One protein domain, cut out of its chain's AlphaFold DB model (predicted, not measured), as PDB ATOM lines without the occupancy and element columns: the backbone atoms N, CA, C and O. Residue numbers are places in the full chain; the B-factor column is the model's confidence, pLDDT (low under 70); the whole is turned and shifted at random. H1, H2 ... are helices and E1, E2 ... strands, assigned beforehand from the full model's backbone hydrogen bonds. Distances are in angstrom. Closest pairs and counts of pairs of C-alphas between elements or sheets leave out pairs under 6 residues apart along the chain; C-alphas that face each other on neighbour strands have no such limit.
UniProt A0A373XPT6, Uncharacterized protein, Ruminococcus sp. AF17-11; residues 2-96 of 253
ATOM      1  N   ASN A   2     -33.087  40.733  28.050       75.50
ATOM      2  CA  ASN A   2     -34.330  40.724  28.835       75.50
ATOM      3  C   ASN A   2     -34.688  42.162  29.235       75.50
ATOM      4  O   ASN A   2     -33.966  42.763  30.022       75.50
ATOM      5  N   LEU A   3     -35.774  42.702  28.680       79.31
ATOM      6  CA  LEU A   3     -36.185  44.095  28.900       79.31
ATOM      7  C   LEU A   3     -37.259  44.231  29.997       79.31
ATOM      8  O   LEU A   3     -37.665  45.343  30.315       79.31
ATOM      9  N   LEU A   4     -37.742  43.125  30.580       83.06
ATOM     10  CA  LEU A   4     -38.735  43.147  31.663       83.06
ATOM     11  C   LEU A   4     -38.110  43.644  32.972       83.06
ATOM     12  O   LEU A   4     -37.015  43.229  33.339       83.06
ATOM     13  N   ASN A   5     -38.841  44.490  33.705       83.88
ATOM     14  CA  ASN A   5     -38.407  45.171  34.934       83.88
ATOM     15  C   ASN A   5     -37.223  46.135  34.761       83.88
ATOM     16  O   ASN A   5     -36.639  46.582  35.752       83.88
ATOM     17  N   LEU A   6     -36.892  46.490  33.520       85.25
ATOM     18  CA  LEU A   6     -35.845  47.456  33.221       85.25
ATOM     19  C   LEU A   6     -36.276  48.858  33.674       85.25
ATOM     20  O   LEU A   6     -37.401  49.291  33.396       85.25
ATOM     21  N   LYS A   7     -35.387  49.561  34.383       87.69
ATOM     22  CA  LYS A   7     -35.606  50.949  34.804       87.69
ATOM     23  C   LYS A   7     -35.172  51.878  33.687       87.69
ATOM     24  O   LYS A   7     -34.054  51.797  33.198       87.69
ATOM     25  N   VAL A   8     -36.063  52.770  33.293       88.44
ATOM     26  CA  VAL A   8     -35.834  53.678  32.175       88.44
ATOM     27  C   VAL A   8     -36.293  55.080  32.528       88.44
ATOM     28  O   VAL A   8     -37.179  55.282  33.359       88.44
ATOM     29  N   LYS A   9     -35.725  56.075  31.861       88.62
ATOM     30  CA  LYS A   9     -36.074  57.478  32.021       88.62
ATOM     31  C   LYS A   9     -36.592  58.033  30.707       88.62
ATOM     32  O   LYS A   9     -35.869  58.147  29.723       88.62
ATOM     33  N   HIS A  10     -37.860  58.418  30.701       89.75
ATOM     34  CA  HIS A  10     -38.455  59.124  29.579       89.75
ATOM     35  C   HIS A  10     -38.209  60.630  29.713       89.75
ATOM     36  O   HIS A  10     -38.379  61.197  30.794       89.75
ATOM     37  N   LYS A  11     -37.892  61.311  28.604       85.69
ATOM     38  CA  LYS A  11     -37.567  62.756  28.602       85.69
ATOM     39  C   LYS A  11     -38.646  63.637  29.255       85.69
ATOM     40  O   LYS A  11     -38.320  64.586  29.952       85.69
ATOM     41  N   VAL A  12     -39.920  63.304  29.027       84.94
ATOM     42  CA  VAL A  12     -41.094  64.019  29.578       84.94
ATOM     43  C   VAL A  12     -41.692  63.363  30.832       84.94
ATOM     44  O   VAL A  12     -41.981  64.054  31.801       84.94
ATOM     45  N   PHE A  13     -41.910  62.041  30.831       84.06
ATOM     46  CA  PHE A  13     -42.631  61.340  31.904       84.06
ATOM     47  C   PHE A  13     -41.748  60.917  33.084       84.06
ATOM     48  O   PHE A  13     -42.259  60.377  34.062       84.06
ATOM     49  N   GLY A  14     -40.443  61.194  33.021       85.69
ATOM     50  CA  GLY A  14     -39.505  60.879  34.090       85.69
ATOM     51  C   GLY A  14     -39.226  59.383  34.191       85.69
ATOM     52  O   GLY A  14     -39.190  58.678  33.182       85.69
ATOM     53  N   ASN A  15     -38.988  58.908  35.409       89.88
ATOM     54  CA  ASN A  15     -38.580  57.528  35.660       89.88
ATOM     55  C   ASN A  15     -39.765  56.565  35.492       89.88
ATOM     56  O   ASN A  15     -40.872  56.831  35.972       89.88
ATOM     57  N   GLY A  16     -39.518  55.437  34.839       89.06
ATOM     58  CA  GLY A  16     -40.484  54.375  34.608       89.06
ATOM     59  C   GLY A  16     -39.840  52.993  34.644       89.06
ATOM     60  O   GLY A  16     -38.618  52.854  34.627       89.06
ATOM     61  N   VAL A  17     -40.680  51.965  34.720       90.25
ATOM     62  CA  VAL A  17     -40.265  50.557  34.737       90.25
ATOM     63  C   VAL A  17     -41.002  49.812  33.635       90.25
ATOM     64  O   VAL A  17     -42.217  49.963  33.495       90.25
ATOM     65  N   VAL A  18     -40.285  49.017  32.845       90.25
ATOM     66  CA  VAL A  18     -40.888  48.168  31.810       90.25
ATOM     67  C   VAL A  18     -41.661  47.028  32.479       90.25
ATOM     68  O   VAL A  18     -41.076  46.194  33.168       90.25
ATOM     69  N   THR A  19     -42.974  46.977  32.267       88.56
ATOM     70  CA  THR A  19     -43.878  45.987  32.877       88.56
ATOM     71  C   THR A  19     -44.385  44.938  31.895       88.56
ATOM     72  O   THR A  19     -44.927  43.921  32.322       88.56
ATOM     73  N   GLY A  20     -44.202  45.145  30.590       87.38
ATOM     74  CA  GLY A  20     -44.644  44.196  29.572       87.38
ATOM     75  C   GLY A  20     -43.960  44.402  28.230       87.38
ATOM     76  O   GLY A  20     -43.573  45.519  27.883       87.38
ATOM     77  N   ILE A  21     -43.834  43.310  27.478       85.88
ATOM     78  CA  ILE A  21     -43.276  43.280  26.125       85.88
ATOM     79  C   ILE A  21     -44.193  42.403  25.276       85.88
ATOM     80  O   ILE A  21     -44.477  41.268  25.659       85.88
ATOM     81  N   SER A  22     -44.653  42.918  24.140       83.12
ATOM     82  CA  SER A  22     -45.451  42.165  23.169       83.12
ATOM     83  C   SER A  22     -44.994  42.511  21.757       83.12
ATOM     84  O   SER A  22     -45.122  43.666  21.348       83.12
ATOM     85  N   ASP A  23     -44.469  41.527  21.030       80.81
ATOM     86  CA  ASP A  23     -43.846  41.680  19.711       80.81
ATOM     87  C   ASP A  23     -42.787  42.792  19.694       80.81
ATOM     88  O   ASP A  23     -41.661  42.586  20.139       80.81
ATOM     89  N   ASN A  24     -43.169  43.984  19.227       86.00
ATOM     90  CA  ASN A  24     -42.307  45.155  19.108       86.00
ATOM     91  C   ASN A  24     -42.766  46.337  19.982       86.00
ATOM     92  O   ASN A  24     -42.409  47.488  19.734       86.00
ATOM     93  N   LEU A  25     -43.619  46.071  20.972       85.81
ATOM     94  CA  LEU A  25     -44.210  47.074  21.848       85.81
ATOM     95  C   LEU A  25     -43.768  46.864  23.295       85.81
ATOM     96  O   LEU A  25     -43.887  45.773  23.853       85.81
ATOM     97  N   LEU A  26     -43.305  47.945  23.913       89.31
ATOM     98  CA  LEU A  26     -42.932  48.031  25.316       89.31
ATOM     99  C   LEU A  26     -44.002  48.754  26.106       89.31
ATOM    100  O   LEU A  26     -44.348  49.890  25.794       89.31
ATOM    101  N   THR A  27     -44.463  48.124  27.177       88.69
ATOM    102  CA  THR A  27     -45.347  48.747  28.160       88.69
ATOM    103  C   THR A  27     -44.513  49.229  29.335       88.69
ATOM    104  O   THR A  27     -43.836  48.434  29.987       88.69
ATOM    105  N   ILE A  28     -44.551  50.533  29.603       90.88
ATOM    106  CA  ILE A  28     -43.774  51.174  30.664       90.88
ATOM    107  C   ILE A  28     -44.726  51.834  31.656       90.88
ATOM    108  O   ILE A  28     -45.576  52.649  31.286       90.88
ATOM    109  N   GLN A  29     -44.561  51.493  32.931       91.06
ATOM    110  CA  GLN A  29     -45.248  52.123  34.049       91.06
ATOM    111  C   GLN A  29     -44.430  53.319  34.545       91.06
ATOM    112  O   GLN A  29     -43.323  53.150  35.053       91.06
ATOM    113  N   PHE A  30     -44.997  54.519  34.449       90.94
ATOM    114  CA  PHE A  30     -44.493  55.737  35.090       90.94
ATOM    115  C   PHE A  30     -45.303  56.050  36.349       90.94
ATOM    116  O   PHE A  30     -46.390  55.504  36.557       90.94
ATOM    117  N   ALA A  31     -44.809  56.983  37.168       87.38
ATOM    118  CA  ALA A  31     -45.477  57.402  38.403       87.38
ATOM    119  C   ALA A  31     -46.913  57.915  38.181       87.38
ATOM    120  O   ALA A  31     -47.777  57.709  39.028       87.38
ATOM    121  N   SER A  32     -47.176  58.571  37.045       84.81
ATOM    122  CA  SER A  32     -48.482  59.167  36.739       84.81
ATOM    123  C   SER A  32     -49.364  58.331  35.809       84.81
ATOM    124  O   SER A  32     -50.571  58.563  35.772       84.81
ATOM    125  N   LYS A  33     -48.797  57.396  35.029       89.19
ATOM    126  CA  LYS A  33     -49.534  56.610  34.020       89.19
ATOM    127  C   LYS A  33     -48.729  55.434  33.462       89.19
ATOM    128  O   LYS A  33     -47.505  55.422  33.537       89.19
ATOM    129  N   VAL A  34     -49.420  54.512  32.796       90.62
ATOM    130  CA  VAL A  34     -48.824  53.504  31.899       90.62
ATOM    131  C   VAL A  34     -48.791  54.050  30.473       90.62
ATOM    132  O   VAL A  34     -49.700  54.771  30.059       90.62
ATOM    133  N   SER A  35     -47.749  53.759  29.701       90.12
ATOM    134  CA  SER A  35     -47.682  54.117  28.278       90.12
ATOM    135  C   SER A  35     -46.950  53.050  27.466       90.12
ATOM    136  O   SER A  35     -46.087  52.351  27.993       90.12
ATOM    137  N   ILE A  36     -47.324  52.925  26.192       90.38
ATOM    138  CA  ILE A  36     -46.799  51.918  25.263       90.38
ATOM    139  C   ILE A  36     -45.894  52.599  24.234       90.38
ATOM    140  O   ILE A  36     -46.242  53.662  23.719       90.38
ATOM    141  N   PHE A  37     -44.750  51.988  23.935       87.38
ATOM    142  CA  PHE A  37     -43.729  52.508  23.026       87.38
ATOM    143  C   PHE A  37     -43.249  51.433  22.055       87.38
ATOM    144  O   PHE A  37     -43.274  50.252  22.381       87.38
ATOM    145  N   VAL A  38     -42.781  51.838  20.877       86.62
ATOM    146  CA  VAL A  38     -42.218  50.918  19.881       86.62
ATOM    147  C   VAL A  38     -40.753  50.639  20.216       86.62
ATOM    148  O   VAL A  38     -39.965  51.573  20.347       86.62
ATOM    149  N   TYR A  39     -40.390  49.372  20.376       85.94
ATOM    150  CA  TYR A  39     -39.000  48.934  20.501       85.94
ATOM    151  C   TYR A  39     -38.384  48.715  19.107       85.94
ATOM    152  O   TYR A  39     -39.113  48.521  18.144       85.94
ATOM    153  N   PRO A  40     -37.058  48.782  18.942       86.00
ATOM    154  CA  PRO A  40     -36.124  49.536  19.773       86.00
ATOM    155  C   PRO A  40     -36.223  51.064  19.565       86.00
ATOM    156  O   PRO A  40     -35.655  51.821  20.347       86.00
ATOM    157  N   ASP A  41     -37.003  51.536  18.585       86.06
ATOM    158  CA  ASP A  41     -37.070  52.935  18.121       86.06
ATOM    159  C   ASP A  41     -37.298  53.989  19.221       86.06
ATOM    160  O   ASP A  41     -36.751  55.094  19.172       86.06
ATOM    161  N   ALA A  42     -38.084  53.679  20.253       85.94
ATOM    162  CA  ALA A  42     -38.372  54.626  21.325       85.94
ATOM    163  C   ALA A  42     -37.140  54.999  22.170       85.94
ATOM    164  O   ALA A  42     -37.114  56.097  22.738       85.94
ATOM    165  N   PHE A  43     -36.109  54.147  22.209       86.00
ATOM    166  CA  PHE A  43     -34.833  54.424  22.883       86.00
ATOM    167  C   PHE A  43     -33.924  55.381  22.106       86.00
ATOM    168  O   PHE A  43     -32.977  55.924  22.669       86.00
ATOM    169  N   GLU A  44     -34.219  55.645  20.830       82.31
ATOM    170  CA  GLU A  44     -33.474  56.637  20.055       82.31
ATOM    171  C   GLU A  44     -33.826  58.067  20.486       82.31
ATOM    172  O   GLU A  44     -32.964  58.941  20.586       82.31
ATOM    173  N   THR A  45     -35.112  58.325  20.740       78.31
ATOM    174  CA  THR A  45     -35.611  59.701  20.872       78.31
ATOM    175  C   THR A  45     -36.236  59.997  22.229       78.31
ATOM    176  O   THR A  45     -36.141  61.136  22.692       78.31
ATOM    177  N   PHE A  46     -36.863  59.022  22.887       82.75
ATOM    178  CA  PHE A  46     -37.795  59.294  23.985       82.75
ATOM    179  C   PHE A  46     -37.374  58.690  25.321       82.75
ATOM    180  O   PHE A  46     -37.663  59.288  26.363       82.75
ATOM    181  N   ILE A  47     -36.681  57.552  25.289       85.62
ATOM    182  CA  ILE A  47     -36.342  56.738  26.455       85.62
ATOM    183  C   ILE A  47     -34.823  56.603  26.561       85.62
ATOM    184  O   ILE A  47     -34.148  56.361  25.567       85.62
ATOM    185  N   VAL A  48     -34.296  56.764  27.769       85.00
ATOM    186  CA  VAL A  48     -32.888  56.532  28.100       85.00
ATOM    187  C   VAL A  48     -32.836  55.525  29.238       85.00
ATOM    188  O   VAL A  48     -33.548  55.678  30.228       85.00
ATOM    189  N   GLU A  49     -32.029  54.492  29.091       82.00
ATOM    190  CA  GLU A  49     -31.771  53.491  30.120       82.00
ATOM    191  C   GLU A  49     -30.562  53.919  30.987       82.00
ATOM    192  O   GLU A  49     -29.717  54.701  30.539       82.00
ATOM    193  N   GLU A  50     -30.544  53.533  32.269       75.50
ATOM    194  CA  GLU A  50     -29.522  53.980  33.232       75.50
ATOM    195  C   GLU A  50     -28.203  53.190  33.122       75.50
ATOM    196  O   GLU A  50     -27.125  53.756  33.330       75.50
ATOM    197  N   ASP A  51     -28.268  51.906  32.778       80.19
ATOM    198  CA  ASP A  51     -27.124  51.067  32.443       80.19
ATOM    199  C   ASP A  51     -26.563  51.410  31.046       80.19
ATOM    200  O   ASP A  51     -27.051  51.067  29.965       80.19
ATOM    201  N   THR A  52     -25.408  52.069  31.064       79.62
ATOM    202  CA  THR A  52     -24.715  52.504  29.846       79.62
ATOM    203  C   THR A  52     -24.399  51.335  28.898       79.62
ATOM    204  O   THR A  52     -24.350  51.538  27.680       79.62
ATOM    205  N   SER A  53     -24.215  50.116  29.419       81.31
ATOM    206  CA  SER A  53     -23.971  48.921  28.605       81.31
ATOM    207  C   SER A  53     -25.229  48.500  27.846       81.31
ATOM    208  O   SER A  53     -25.166  48.238  26.645       81.31
ATOM    209  N   VAL A  54     -26.375  48.488  28.530       81.19
ATOM    210  CA  VAL A  54     -27.673  48.094  27.969       81.19
ATOM    211  C   VAL A  54     -28.145  49.116  26.936       81.19
ATOM    212  O   VAL A  54     -28.517  48.749  25.822       81.19
ATOM    213  N   GLN A  55     -28.038  50.410  27.251       80.81
ATOM    214  CA  GLN A  55     -28.351  51.493  26.317       80.81
ATOM    215  C   GLN A  55     -27.497  51.414  25.038       80.81
ATOM    216  O   GLN A  55     -28.007  51.629  23.939       80.81
ATOM    217  N   SER A  56     -26.203  51.100  25.163       83.81
ATOM    218  CA  SER A  56     -25.300  51.001  24.008       83.81
ATOM    219  C   SER A  56     -25.646  49.818  23.099       83.81
ATOM    220  O   SER A  56     -25.587  49.948  21.877       83.81
ATOM    221  N   GLU A  57     -26.054  48.686  23.678       84.50
ATOM    222  CA  GLU A  57     -26.503  47.511  22.924       84.50
ATOM    223  C   GLU A  57     -27.795  47.806  22.142       84.50
ATOM    224  O   GLU A  57     -27.860  47.538  20.942       84.50
ATOM    225  N   ILE A  58     -28.772  48.470  22.774       84.69
ATOM    226  CA  ILE A  58     -30.036  48.870  22.129       84.69
ATOM    227  C   ILE A  58     -29.785  49.875  20.993       84.69
ATOM    228  O   ILE A  58     -30.356  49.749  19.910       84.69
ATOM    229  N   LEU A  59     -28.904  50.861  21.191       83.81
ATOM    230  CA  LEU A  59     -28.555  51.820  20.136       83.81
ATOM    231  C   LEU A  59     -27.835  51.146  18.954       83.81
ATOM    232  O   LEU A  59     -28.092  51.502  17.803       83.81
ATOM    233  N   SER A  60     -26.982  50.150  19.218       85.56
ATOM    234  CA  SER A  60     -26.342  49.354  18.163       85.56
ATOM    235  C   SER A  60     -27.362  48.522  17.376       85.56
ATOM    236  O   SER A  60     -27.282  48.454  16.148       85.56
ATOM    237  N   GLU A  61     -28.366  47.955  18.051       84.81
ATOM    238  CA  GLU A  61     -29.485  47.253  17.410       84.81
ATOM    239  C   GLU A  61     -30.278  48.185  16.474       84.81
ATOM    240  O   GLU A  61     -30.545  47.831  15.322       84.81
ATOM    241  N   ILE A  62     -30.577  49.413  16.913       84.88
ATOM    242  CA  ILE A  62     -31.248  50.434  16.087       84.88
ATOM    243  C   ILE A  62     -30.417  50.766  14.845       84.88
ATOM    244  O   ILE A  62     -30.955  50.853  13.736       84.88
ATOM    245  N   GLU A  63     -29.102  50.944  14.993       86.75
ATOM    246  CA  GLU A  63     -28.229  51.259  13.863       86.75
ATOM    247  C   GLU A  63     -28.161  50.104  12.853       86.75
ATOM    248  O   GLU A  63     -28.267  50.338  11.644       86.75
ATOM    249  N   ASN A  64     -28.058  48.863  13.336       87.19
ATOM    250  CA  ASN A  64     -28.057  47.665  12.499       87.19
ATOM    251  C   ASN A  64     -29.383  47.506  11.742       87.19
ATOM    252  O   ASN A  64     -29.366  47.281  10.531       87.19
ATOM    253  N   ASN A  65     -30.523  47.737  12.398       83.25
ATOM    254  CA  ASN A  65     -31.837  47.714  11.749       83.25
ATOM    255  C   ASN A  65     -31.955  48.813  10.680       83.25
ATOM    256  O   ASN A  65     -32.403  48.560   9.559       83.25
ATOM    257  N   LYS A  66     -31.473  50.032  10.958       82.56
ATOM    258  CA  LYS A  66     -31.440  51.127   9.971       82.56
ATOM    259  C   LYS A  66     -30.503  50.854   8.802       82.56
ATOM    260  O   LYS A  66     -30.740  51.366   7.703       82.56
ATOM    261  N   ARG A  67     -29.412  50.124   9.034       84.50
ATOM    262  CA  ARG A  67     -28.476  49.694   7.992       84.50
ATOM    263  C   ARG A  67     -29.127  48.637   7.108       84.50
ATOM    264  O   ARG A  67     -29.210  48.864   5.908       84.50
ATOM    265  N   ALA A  68     -29.707  47.597   7.702       83.75
ATOM    266  CA  ALA A  68     -30.418  46.541   6.987       83.75
ATOM    267  C   ALA A  68     -31.575  47.090   6.136       83.75
ATOM    268  O   ALA A  68     -31.696  46.746   4.966       83.75
ATOM    269  N   VAL A  69     -32.380  48.020   6.667       83.38
ATOM    270  CA  VAL A  69     -33.468  48.660   5.901       83.38
ATOM    271  C   VAL A  69     -32.928  49.509   4.744       83.38
ATOM    272  O   VAL A  69     -33.512  49.515   3.661       83.38
ATOM    273  N   ARG A  70     -31.818  50.237   4.939       84.06
ATOM    274  CA  ARG A  70     -31.178  51.009   3.858       84.06
ATOM    275  C   ARG A  70     -30.595  50.102   2.780       84.06
ATOM    276  O   ARG A  70     -30.793  50.379   1.602       84.06
ATOM    277  N   GLU A  71     -29.927  49.026   3.173       86.25
ATOM    278  CA  GLU A  71     -29.379  48.021   2.262       86.25
ATOM    279  C   GLU A  71     -30.491  47.301   1.498       86.25
ATOM    280  O   GLU A  71     -30.380  47.144   0.288       86.25
ATOM    281  N   GLN A  72     -31.603  46.961   2.154       79.12
ATOM    282  CA  GLN A  72     -32.765  46.352   1.512       79.12
ATOM    283  C   GLN A  72     -33.425  47.298   0.505       79.12
ATOM    284  O   GLN A  72     -33.736  46.877  -0.605       79.12
ATOM    285  N   ARG A  73     -33.597  48.583   0.847       81.81
ATOM    286  CA  ARG A  73     -34.118  49.590  -0.095       81.81
ATOM    287  C   ARG A  73     -33.193  49.772  -1.291       81.81
ATOM    288  O   ARG A  73     -33.667  49.796  -2.419       81.81
ATOM    289  N   LEU A  74     -31.882  49.849  -1.060       88.69
ATOM    290  CA  LEU A  74     -30.904  49.964  -2.138       88.69
ATOM    291  C   LEU A  74     -30.883  48.698  -3.009       88.69
ATOM    292  O   LEU A  74     -30.830  48.797  -4.231       88.69
ATOM    293  N   ALA A  75     -30.974  47.510  -2.408       85.81
ATOM    294  CA  ALA A  75     -31.081  46.239  -3.119       85.81
ATOM    295  C   ALA A  75     -32.377  46.154  -3.941       85.81
ATOM    296  O   ALA A  75     -32.351  45.709  -5.081       85.81
ATOM    297  N   GLU A  76     -33.503  46.633  -3.412       83.06
ATOM    298  CA  GLU A  76     -34.775  46.669  -4.134       83.06
ATOM    299  C   GLU A  76     -34.748  47.686  -5.285       83.06
ATOM    300  O   GLU A  76     -35.201  47.387  -6.388       83.06
ATOM    301  N   GLU A  77     -34.182  48.874  -5.075       83.81
ATOM    302  CA  GLU A  77     -34.026  49.888  -6.121       83.81
ATOM    303  C   GLU A  77     -33.072  49.424  -7.226       83.81
ATOM    304  O   GLU A  77     -33.372  49.577  -8.413       83.81
ATOM    305  N   THR A  78     -31.945  48.815  -6.851       88.38
ATOM    306  CA  THR A  78     -30.989  48.239  -7.805       88.38
ATOM    307  C   THR A  78     -31.583  47.039  -8.533       88.38
ATOM    308  O   THR A  78     -31.417  46.959  -9.746       88.38
ATOM    309  N   ALA A  79     -32.354  46.176  -7.864       84.75
ATOM    310  CA  ALA A  79     -33.081  45.080  -8.500       84.75
ATOM    311  C   ALA A  79     -34.157  45.590  -9.467       84.75
ATOM    312  O   ALA A  79     -34.210  45.131 -10.601       84.75
ATOM    313  N   ARG A  80     -34.961  46.596  -9.089       81.50
ATOM    314  CA  ARG A  80     -35.949  47.226  -9.986       81.50
ATOM    315  C   ARG A  80     -35.284  47.884 -11.193       81.50
ATOM    316  O   ARG A  80     -35.819  47.824 -12.301       81.50
ATOM    317  N   LYS A  81     -34.125  48.521 -11.000       85.62
ATOM    318  CA  LYS A  81     -33.356  49.136 -12.090       85.62
ATOM    319  C   LYS A  81     -32.738  48.079 -13.006       85.62
ATOM    320  O   LYS A  81     -32.891  48.193 -14.217       85.62
ATOM    321  N   ALA A  82     -32.128  47.038 -12.443       84.88
ATOM    322  CA  ALA A  82     -31.562  45.919 -13.187       84.88
ATOM    323  C   ALA A  82     -32.644  45.136 -13.937       84.88
ATOM    324  O   ALA A  82     -32.451  44.818 -15.100       84.88
ATOM    325  N   GLU A  83     -33.809  44.885 -13.335       79.00
ATOM    326  CA  GLU A  83     -34.944  44.234 -13.997       79.00
ATOM    327  C   GLU A  83     -35.479  45.091 -15.150       79.00
ATOM    328  O   GLU A  83     -35.816  44.571 -16.211       79.00
ATOM    329  N   LYS A  84     -35.531  46.418 -14.983       78.12
ATOM    330  CA  LYS A  84     -35.908  47.335 -16.062       78.12
ATOM    331  C   LYS A  84     -34.879  47.326 -17.197       78.12
ATOM    332  O   LYS A  84     -35.272  47.229 -18.353       78.12
ATOM    333  N   GLU A  85     -33.588  47.368 -16.877       82.75
ATOM    334  CA  GLU A  85     -32.498  47.283 -17.858       82.75
ATOM    335  C   GLU A  85     -32.443  45.908 -18.545       82.75
ATOM    336  O   GLU A  85     -32.232  45.844 -19.753       82.75
ATOM    337  N   LEU A  86     -32.715  44.812 -17.832       76.06
ATOM    338  CA  LEU A  86     -32.883  43.465 -18.388       76.06
ATOM    339  C   LEU A  86     -34.096  43.400 -19.314       76.06
ATOM    340  O   LEU A  86     -33.965  42.963 -20.445       76.06
ATOM    341  N   ARG A  87     -35.256  43.931 -18.911       70.81
ATOM    342  CA  ARG A  87     -36.438  44.019 -19.786       70.81
ATOM    343  C   ARG A  87     -36.165  44.857 -21.035       70.81
ATOM    344  O   ARG A  87     -36.642  44.514 -22.114       70.81
ATOM    345  N   ASP A  88     -35.421  45.951 -20.909       71.62
ATOM    346  CA  ASP A  88     -35.070  46.820 -22.033       71.62
ATOM    347  C   ASP A  88     -33.980  46.196 -22.931       71.62
ATOM    348  O   ASP A  88     -34.050  46.314 -24.154       71.62
ATOM    349  N   THR A  89     -33.024  45.449 -22.374       70.44
ATOM    350  CA  THR A  89     -32.022  44.694 -23.148       70.44
ATOM    351  C   THR A  89     -32.613  43.445 -23.795       70.44
ATOM    352  O   THR A  89     -32.325  43.206 -24.959       70.44
ATOM    353  N   GLU A  90     -33.511  42.707 -23.143       61.91
ATOM    354  CA  GLU A  90     -34.281  41.599 -23.733       61.91
ATOM    355  C   GLU A  90     -35.198  42.087 -24.867       61.91
ATOM    356  O   GLU A  90     -35.287  41.442 -25.919       61.91
ATOM    357  N   ARG A  91     -35.825  43.266 -24.711       57.47
ATOM    358  CA  ARG A  91     -36.537  43.963 -25.800       57.47
ATOM    359  C   ARG A  91     -35.623  44.270 -26.989       57.47
ATOM    360  O   ARG A  91     -36.090  44.183 -28.121       57.47
ATOM    361  N   ASN A  92     -34.356  44.602 -26.740       56.50
ATOM    362  CA  ASN A  92     -33.370  44.936 -27.773       56.50
ATOM    363  C   ASN A  92     -32.624  43.712 -28.346       56.50
ATOM    364  O   ASN A  92     -32.130  43.779 -29.469       56.50
ATOM    365  N   ALA A  93     -32.538  42.605 -27.604       49.56
ATOM    366  CA  ALA A  93     -31.802  41.391 -27.964       49.56
ATOM    367  C   ALA A  93     -32.680  40.329 -28.637       49.56
ATOM    368  O   ALA A  93     -32.160  39.459 -29.337       49.56
ATOM    369  N   THR A  94     -34.006  40.398 -28.481       41.44
ATOM    370  CA  THR A  94     -34.904  39.579 -29.300       41.44
ATOM    371  C   THR A  94     -34.889  40.151 -30.718       41.44
ATOM    372  O   THR A  94     -35.294  41.303 -30.896       41.44
ATOM    373  N   PRO A  95     -34.460  39.402 -31.750       40.19
ATOM    374  CA  PRO A  95     -34.477  39.909 -33.108       40.19
ATOM    375  C   PRO A  95     -35.938  40.032 -33.540       40.19
ATOM    376  O   PRO A  95     -36.557  39.079 -34.012       40.19
ATOM    377  N   SER A  96     -36.499  41.231 -33.374       47.16
ATOM    378  CA  SER A  96     -37.637  41.676 -34.160       47.16
ATOM    379  C   SER A  96     -37.249  41.442 -35.608       47.16
ATOM    380  O   SER A  96     -36.398  42.152 -36.146       47.16
TER     381      SER A  96
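This is residues 2 to 96 of the 253 residues of an uncharacterized protein of Ruminococcus sp. AF17-11 (UniProt A0A373XPT6). A small, strongly twisted and curled sheet of five strands, with the short helix H1 grazing it, makes a compact head together with the first part of one long helix, H2, and from this head residues 66 to 96, of which 66 to 93 belong to H2, stick out as a long arm. The printed part has 95 residues, with five named strands and two named helices in the order E1, E2, E3, E4, H1, E5, H2. The sheet runs E4, E3, E2, E1, E5, all antiparallel, and the class is mixed, helices and strands. The whole is extended, with a radius of gyration of the C-alphas of 21.8 A and spans of 75 by 25 by 23 A, the length coming from the arm.

Begin with E2, residues 14 to 22, an inner strand that bends by 59 degrees at residue 19. Beside it E1, residues 7 to 10, is antiparallel at 113 degrees, with N 10 and O 14 at 2.8 A. On E2's other side E3, residues 25 to 30, is antiparallel at 145 degrees, with N 19 and O 27 at 2.8 A. The edge strand E4, residues 34 to 38, is antiparallel to E3 at 149 degrees, with N 28 and O 35 at 2.9 A. E1 to E4 form a meander, each strand the antiparallel neighbour of the one before, and each step is a hairpin. The other edge strand, E5, residues 47 to 49, is antiparallel to E1 at 147 degrees, with N 9 and O 48 at 2.8 A; E4 and E5 are apart. H1, residues 42 to 45, and H2, residues 52 to 93, are on the sheet but only graze it, H2 with residues 54 to 58. H2 touches H1 with residues 55 to 62 alone; the closest C-alphas, of Glu 44 and Leu 59, are 6.9 A apart. In H2 every O i to N i+4 pair is within hydrogen-bond range; H1 is too short for such a pair, and its one O i to N i+3 pair is not within range.

Find C-alpha 7 at (-35.606, 50.949, 34.804), where E1 begins; it is 10.1 A long. E2 covers 22.5 A, E3 15.8 A and E4 14.0 A, while H1 and E5 measure 5.8 A and 6.7 A. Then look at C-alpha 52 at (-24.715, 52.504, 29.846); from there H2 runs 59.3 A to C-alpha 93 at (-31.802, 41.391, -27.964).

The two C-alphas farthest apart, those of Ala 31 and Ser 96, are 74.7 A apart. Without residues 66 to 96, which stand free, the body spans 33 by 24 by 19 A. The printed part has no cut, and its links between named elements are tight. Mean pLDDT of the printed part is 81.9; look for values under 70 at residues 90 to 96.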